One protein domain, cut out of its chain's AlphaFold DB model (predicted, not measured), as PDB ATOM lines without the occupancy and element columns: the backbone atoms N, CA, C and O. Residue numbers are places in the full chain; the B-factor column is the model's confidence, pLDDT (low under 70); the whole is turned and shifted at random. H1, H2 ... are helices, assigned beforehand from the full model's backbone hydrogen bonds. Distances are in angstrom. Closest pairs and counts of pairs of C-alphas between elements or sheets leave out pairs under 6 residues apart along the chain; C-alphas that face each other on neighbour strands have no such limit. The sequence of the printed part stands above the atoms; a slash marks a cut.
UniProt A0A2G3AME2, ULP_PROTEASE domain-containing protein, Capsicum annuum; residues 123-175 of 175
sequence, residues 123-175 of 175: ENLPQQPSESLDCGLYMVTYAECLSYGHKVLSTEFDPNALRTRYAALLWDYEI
ATOM      1  N   GLU A 123     128.906 124.428 127.052       67.50
ATOM      2  CA  GLU A 123     128.044 125.100 126.085       67.50
ATOM      3  C   GLU A 123     128.879 125.892 125.071       67.50
ATOM      4  O   GLU A 123     130.015 126.283 125.334       67.50
ATOM      5  N   ASN A 124     128.292 126.197 123.912       71.75
ATOM      6  CA  ASN A 124     128.907 127.035 122.871       71.75
ATOM      7  C   ASN A 124     130.180 126.449 122.240       71.75
ATOM      8  O   ASN A 124     130.962 127.177 121.617       71.75
ATOM      9  N   LEU A 125     130.365 125.131 122.350       74.88
ATOM     10  CA  LEU A 125     131.404 124.432 121.614       74.88
ATOM     11  C   LEU A 125     131.220 124.640 120.102       74.88
ATOM     12  O   LEU A 125     130.095 124.554 119.598       74.88
ATOM     13  N   PRO A 126     132.307 124.902 119.363       77.31
ATOM     14  CA  PRO A 126     132.243 125.071 117.921       77.31
ATOM     15  C   PRO A 126     131.721 123.777 117.283       77.31
ATOM     16  O   PRO A 126     132.328 122.713 117.376       77.31
ATOM     17  N   GLN A 127     130.565 123.844 116.630       80.50
ATOM     18  CA  GLN A 127     129.997 122.680 115.957       80.50
ATOM     19  C   GLN A 127     130.528 122.578 114.532       80.50
ATOM     20  O   GLN A 127     130.725 123.582 113.846       80.50
ATOM     21  N   GLN A 128     130.749 121.346 114.079       82.25
ATOM     22  CA  GLN A 128     131.101 121.103 112.691       82.25
ATOM     23  C   GLN A 128     129.919 121.503 111.786       82.25
ATOM     24  O   GLN A 128     128.813 120.993 111.991       82.25
ATOM     25  N   PRO A 129     130.131 122.337 110.748       82.06
ATOM     26  CA  PRO A 129     129.120 122.578 109.723       82.06
ATOM     27  C   PRO A 129     128.659 121.262 109.084       82.06
ATOM     28  O   PRO A 129     129.466 120.356 108.870       82.06
ATOM     29  N   SER A 130     127.379 121.155 108.726       80.06
ATOM     30  CA  SER A 130     126.800 119.927 108.149       80.06
ATOM     31  C   SER A 130     127.484 119.466 106.854       80.06
ATOM     32  O   SER A 130     127.468 118.280 106.538       80.06
ATOM     33  N   GLU A 131     128.107 120.389 106.121       86.06
ATOM     34  CA  GLU A 131     128.820 120.120 104.867       86.06
ATOM     35  C   GLU A 131     130.322 119.830 105.060       86.06
ATOM     36  O   GLU A 131     131.023 119.523 104.095       86.06
ATOM     37  N   SER A 132     130.838 119.921 106.290       80.00
ATOM     38  CA  SER A 132     132.252 119.681 106.584       80.00
ATOM     39  C   SER A 132     132.544 118.192 106.831       80.00
ATOM     40  O   SER A 132     131.728 117.439 107.362       80.00
ATOM     41  N   LEU A 133     133.743 117.767 106.421       84.44
ATOM     42  CA  LEU A 133     134.286 116.416 106.611       84.44
ATOM     43  C   LEU A 133     135.363 116.380 107.712       84.44
ATOM     44  O   LEU A 133     136.228 115.505 107.713       84.44
ATOM     45  N   ASP A 134     135.331 117.342 108.633       84.81
ATOM     46  CA  ASP A 134     136.356 117.576 109.653       84.81
ATOM     47  C   ASP A 134     136.071 116.925 111.003       84.81
ATOM     48  O   ASP A 134     136.678 117.295 112.003       84.81
ATOM     49  N   CYS A 135     135.188 115.932 111.078       85.75
ATOM     50  CA  CYS A 135     134.710 115.439 112.368       85.75
ATOM     51  C   CYS A 135     135.870 114.892 113.206       85.75
ATOM     52  O   CYS A 135     135.949 115.152 114.402       85.75
ATOM     53  N   GLY A 136     136.838 114.240 112.553       85.69
ATOM     54  CA  GLY A 136     138.084 113.812 113.181       85.69
ATOM     55  C   GLY A 136     138.936 114.975 113.698       85.69
ATOM     56  O   GLY A 136     139.489 114.875 114.786       85.69
ATOM     57  N   LEU A 137     139.001 116.091 112.970       87.06
ATOM     58  CA  LEU A 137     139.722 117.292 113.391       87.06
ATOM     59  C   LEU A 137     139.092 117.913 114.644       87.06
ATOM     60  O   LEU A 137     139.811 118.245 115.585       87.06
ATOM     61  N   TYR A 138     137.759 118.008 114.684       85.38
ATOM     62  CA  TYR A 138     137.016 118.439 115.872       85.38
ATOM     63  C   TYR A 138     137.303 117.514 117.058       85.38
ATOM     64  O   TYR A 138     137.709 117.995 118.111       85.38
ATOM     65  N   MET A 139     137.207 116.192 116.878       85.12
ATOM     66  CA  MET A 139     137.488 115.223 117.947       85.12
ATOM     67  C   MET A 139     138.918 115.321 118.493       85.12
ATOM     68  O   MET A 139     139.102 115.310 119.708       85.12
ATOM     69  N   VAL A 140     139.928 115.430 117.622       84.88
ATOM     70  CA  VAL A 140     141.338 115.553 118.041       84.88
ATOM     71  C   VAL A 140     141.568 116.853 118.804       84.88
ATOM     72  O   VAL A 140     142.207 116.838 119.853       84.88
ATOM     73  N   THR A 141     140.993 117.953 118.323       85.31
ATOM     74  CA  THR A 141     141.110 119.258 118.986       85.31
ATOM     75  C   THR A 141     140.450 119.232 120.361       85.31
ATOM     76  O   THR A 141     141.046 119.678 121.339       85.31
ATOM     77  N   TYR A 142     139.264 118.629 120.479       82.94
ATOM     78  CA  TYR A 142     138.597 118.443 121.767       82.94
ATOM     79  C   TYR A 142     139.411 117.587 122.732       82.94
ATOM     80  O   TYR A 142     139.588 117.966 123.890       82.94
ATOM     81  N   ALA A 143     139.944 116.460 122.259       82.31
ATOM     82  CA  ALA A 143     140.789 115.598 123.072       82.31
ATOM     83  C   ALA A 143     142.048 116.331 123.563       82.31
ATOM     84  O   ALA A 143     142.430 116.176 124.722       82.31
ATOM     85  N   GLU A 144     142.665 117.160 122.716       82.94
ATOM     86  CA  GLU A 144     143.813 117.988 123.089       82.94
ATOM     87  C   GLU A 144     143.442 119.017 124.168       82.94
ATOM     88  O   GLU A 144     144.095 119.066 125.212       82.94
ATOM     89  N   CYS A 145     142.374 119.796 123.961       80.06
ATOM     90  CA  CYS A 145     141.906 120.791 124.930       80.06
ATOM     91  C   CYS A 145     141.644 120.163 126.304       80.06
ATOM     92  O   CYS A 145     142.170 120.640 127.311       80.06
ATOM     93  N   LEU A 146     140.905 119.050 126.331       76.69
ATOM     94  CA  LEU A 146     140.573 118.333 127.561       76.69
ATOM     95  C   LEU A 146     141.814 117.754 128.245       76.69
ATOM     96  O   LEU A 146     141.926 117.822 129.467       76.69
ATOM     97  N   SER A 147     142.776 117.242 127.473       77.31
ATOM     98  CA  SER A 147     144.014 116.669 128.020       77.31
ATOM     99  C   SER A 147     144.863 117.700 128.764       77.31
ATOM    100  O   SER A 147     145.500 117.370 129.763       77.31
ATOM    101  N   TYR A 148     144.859 118.951 128.300       78.12
ATOM    102  CA  TYR A 148     145.608 120.047 128.918       78.12
ATOM    103  C   TYR A 148     144.758 120.930 129.847       78.12
ATOM    104  O   TYR A 148     145.268 121.915 130.377       78.12
ATOM    105  N   GLY A 149     143.476 120.604 130.054       69.19
ATOM    106  CA  GLY A 149     142.559 121.406 130.871       69.19
ATOM    107  C   GLY A 149     142.224 122.782 130.278       69.19
ATOM    108  O   GLY A 149     141.795 123.677 131.007       69.19
ATOM    109  N   HIS A 150     142.427 122.975 128.973       70.69
ATOM    110  CA  HIS A 150     142.039 124.202 128.282       70.69
ATOM    111  C   HIS A 150     140.542 124.173 127.970       70.69
ATOM    112  O   HIS A 150     140.028 123.190 127.436       70.69
ATOM    113  N   LYS A 151     139.845 125.283 128.236       67.38
ATOM    114  CA  LYS A 151     138.497 125.484 127.695       67.38
ATOM    115  C   LYS A 151     138.578 125.612 126.182       67.38
ATOM    116  O   LYS A 151     139.465 126.291 125.664       67.38
ATOM    117  N   VAL A 152     137.638 124.991 125.479       62.81
ATOM    118  CA  VAL A 152     137.548 125.138 124.027       62.81
ATOM    119  C   VAL A 152     137.016 126.539 123.733       62.81
ATOM    120  O   VAL A 152     135.831 126.821 123.892       62.81
ATOM    121  N   LEU A 153     137.897 127.443 123.318       60.59
ATOM    122  CA  LEU A 153     137.503 128.785 122.912       60.59
ATOM    123  C   LEU A 153     136.842 128.715 121.527       60.59
ATOM    124  O   LEU A 153     137.507 128.563 120.507       60.59
ATOM    125  N   SER A 154     135.513 128.843 121.507       58.91
ATOM    126  CA  SER A 154     134.654 128.843 120.308       58.91
ATOM    127  C   SER A 154     135.141 129.785 119.190       58.91
ATOM    128  O   SER A 154     134.968 129.508 118.007       58.91
ATOM    129  N   THR A 155     135.819 130.876 119.556       55.97
ATOM    130  CA  THR A 155     136.331 131.906 118.639       55.97
ATOM    131  C   THR A 155     137.654 131.564 117.948       55.97
ATOM    132  O   THR A 155     138.027 132.267 117.014       55.97
ATOM    133  N   GLU A 156     138.374 130.528 118.389       63.47
ATOM    134  CA  GLU A 156     139.700 130.157 117.854       63.47
ATOM    135  C   GLU A 156     139.657 128.892 116.977       63.47
ATOM    136  O   GLU A 156     140.676 128.438 116.455       63.47
ATOM    137  N   PHE A 157     138.470 128.313 116.778       77.94
ATOM    138  CA  PHE A 157     138.316 127.086 116.005       77.94
ATOM    139  C   PHE A 157     138.348 127.371 114.496       77.94
ATOM    140  O   PHE A 157     137.311 127.462 113.842       77.94
ATOM    141  N   ASP A 158     139.554 127.515 113.941       84.62
ATOM    142  CA  ASP A 158     139.804 127.545 112.497       84.62
ATOM    143  C   ASP A 158     140.244 126.151 112.009       84.62
ATOM    144  O   ASP A 158     141.396 125.748 112.226       84.62
ATOM    145  N   PRO A 159     139.367 125.400 111.309       83.75
ATOM    146  CA  PRO A 159     139.698 124.078 110.790       83.75
ATOM    147  C   PRO A 159     140.934 124.073 109.882       83.75
ATOM    148  O   PRO A 159     141.677 123.092 109.850       83.75
ATOM    149  N   ASN A 160     141.192 125.150 109.138       86.75
ATOM    150  CA  ASN A 160     142.342 125.194 108.240       86.75
ATOM    151  C   ASN A 160     143.648 125.366 109.020       86.75
ATOM    152  O   ASN A 160     144.597 124.621 108.771       86.75
ATOM    153  N   ALA A 161     143.677 126.267 110.007       88.00
ATOM    154  CA  ALA A 161     144.827 126.422 110.896       88.00
ATOM    155  C   ALA A 161     145.129 125.129 111.671       88.00
ATOM    156  O   ALA A 161     146.284 124.700 111.736       88.00
ATOM    157  N   LEU A 162     144.093 124.461 112.195       87.56
ATOM    158  CA  LEU A 162     144.231 123.187 112.907       87.56
ATOM    159  C   LEU A 162     144.768 122.076 111.997       87.56
ATOM    160  O   LEU A 162     145.685 121.356 112.393       87.56
ATOM    161  N   ARG A 163     144.273 121.956 110.754       88.44
ATOM    162  CA  ARG A 163     144.827 121.001 109.777       88.44
ATOM    163  C   ARG A 163     146.305 121.259 109.516       88.44
ATOM    164  O   ARG A 163     147.082 120.310 109.525       88.44
ATOM    165  N   THR A 164     146.701 122.513 109.299       91.00
ATOM    166  CA  THR A 164     148.111 122.865 109.075       91.00
ATOM    167  C   THR A 164     148.969 122.531 110.292       91.00
ATOM    168  O   THR A 164     150.028 121.928 110.132       91.00
ATOM    169  N   ARG A 165     148.501 122.854 111.504       90.50
ATOM    170  CA  ARG A 165     149.205 122.539 112.753       90.50
ATOM    171  C   ARG A 165     149.393 121.035 112.934       90.50
ATOM    172  O   ARG A 165     150.514 120.598 113.166       90.50
ATOM    173  N   TYR A 166     148.329 120.241 112.810       88.00
ATOM    174  CA  TYR A 166     148.435 118.792 112.976       88.00
ATOM    175  C   TYR A 166     149.214 118.128 111.841       88.00
ATOM    176  O   TYR A 166     149.928 117.166 112.099       88.00
ATOM    177  N   ALA A 167     149.143 118.644 110.610       89.31
ATOM    178  CA  ALA A 167     149.983 118.169 109.513       89.31
ATOM    179  C   ALA A 167     151.475 118.438 109.773       89.31
ATOM    180  O   ALA A 167     152.286 117.547 109.545       89.31
ATOM    181  N   ALA A 168     151.828 119.625 110.282       91.31
ATOM    182  CA  ALA A 168     153.199 119.951 110.672       91.31
ATOM    183  C   ALA A 168     153.675 119.076 111.840       91.31
ATOM    184  O   ALA A 168     154.734 118.470 111.747       91.31
ATOM    185  N   LEU A 169     152.853 118.911 112.885       86.25
ATOM    186  CA  LEU A 169     153.164 118.009 113.998       86.25
ATOM    187  C   LEU A 169     153.398 116.576 113.506       86.25
ATOM    188  O   LEU A 169     154.399 115.969 113.858       86.25
ATOM    189  N   LEU A 170     152.509 116.039 112.664       86.19
ATOM    190  CA  LEU A 170     152.668 114.702 112.081       86.19
ATOM    191  C   LEU A 170     153.943 114.572 111.242       86.19
ATOM    192  O   LEU A 170     154.517 113.488 111.196       86.19
ATOM    193  N   TRP A 171     154.363 115.651 110.583       89.06
ATOM    194  CA  TRP A 171     155.610 115.696 109.830       89.06
ATOM    195  C   TRP A 171     156.836 115.692 110.753       89.06
ATOM    196  O   TRP A 171     157.798 114.989 110.475       89.06
ATOM    197  N   ASP A 172     156.784 116.407 111.876       84.94
ATOM    198  CA  ASP A 172     157.871 116.450 112.864       84.94
ATOM    199  C   ASP A 172     158.025 115.129 113.641       84.94
ATOM    200  O   ASP A 172     159.103 114.817 114.145       84.94
ATOM    201  N   TYR A 173     156.960 114.325 113.710       72.81
ATOM    202  CA  TYR A 173     156.978 112.955 114.233       72.81
ATOM    203  C   TYR A 173     157.450 111.916 113.196       72.81
ATOM    204  O   TYR A 173     156.993 110.774 113.257       72.81
ATOM    205  N   GLU A 174     158.332 112.292 112.255       63.50
ATOM    206  CA  GLU A 174     158.985 111.382 111.295       63.50
ATOM    207  C   GLU A 174     159.216 109.980 111.905       63.50
ATOM    208  O   GLU A 174     159.896 109.826 112.922       63.50
ATOM    209  N   ILE A 175     158.589 108.967 111.290       52.41
ATOM    210  CA  ILE A 175     158.883 107.539 111.500       52.41
ATOM    211  C   ILE A 175     160.252 107.228 110.902       52.41
ATOM    212  O   ILE A 175     160.466 107.629 109.735       52.41
TER     213      ILE A 175
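This is residues 123 to 175 of the 175 residues of the protein "ULP_PROTEASE domain-containing protein" of Capsicum annuum (UniProt A0A2G3AME2). Two helices of similar length make an L: the beginning of H2 packs on the first half of H1, and the rest of H2 runs outward as an arm whose far part, with the last residues, sticks out as residues 167 to 175. The link of residues 148 to 158 folds back beside H1 to reach H2, and residues 123 to 134 form a long loop with no named element before H1. The printed part has 53 residues, with two named helices in the order H1, H2 and no named strand; its class is all helix. It is only just compact, close to loose, with a radius of gyration of the C-alphas of 11.8 A, and its flat outline spans 38 by 29 by 15 A.

H2, the longest helix, holds residues 159 to 172 and measures 19.8 A from C-alpha 159 at (139.698, 124.078, 110.790) to C-alpha 172 at (157.871, 116.450, 112.864). H1 holds residues 135 to 147 and measures 18.2 A, beginning with C-alpha 135 at (134.710, 115.439, 112.368).

H2 touches H1 with residues 159 to 163 alone, and H1 touches H2 with residues 137 to 141 alone. Their closest C-alphas, those of Leu 137 and Pro 159, are 7.3 A apart. Their lines are only just about perpendicular, at 72 degrees, and their centres are 12.9 A apart. In H1 and H2 every O i to N i+4 pair is within hydrogen-bond range.

The two C-alphas farthest apart, those of Glu 123 and Ile 175, are 38.4 A apart. Without residues 167 to 175, which stand free, the body of 44 residues spans 29 by 24 by 16 A. The printed part has no cut, and the link from H1 to H2, 11 residues, is long. The mean pLDDT of the printed part is 79.3; residues 123, 149, 151 to 156 and 174 to 175 are under 70.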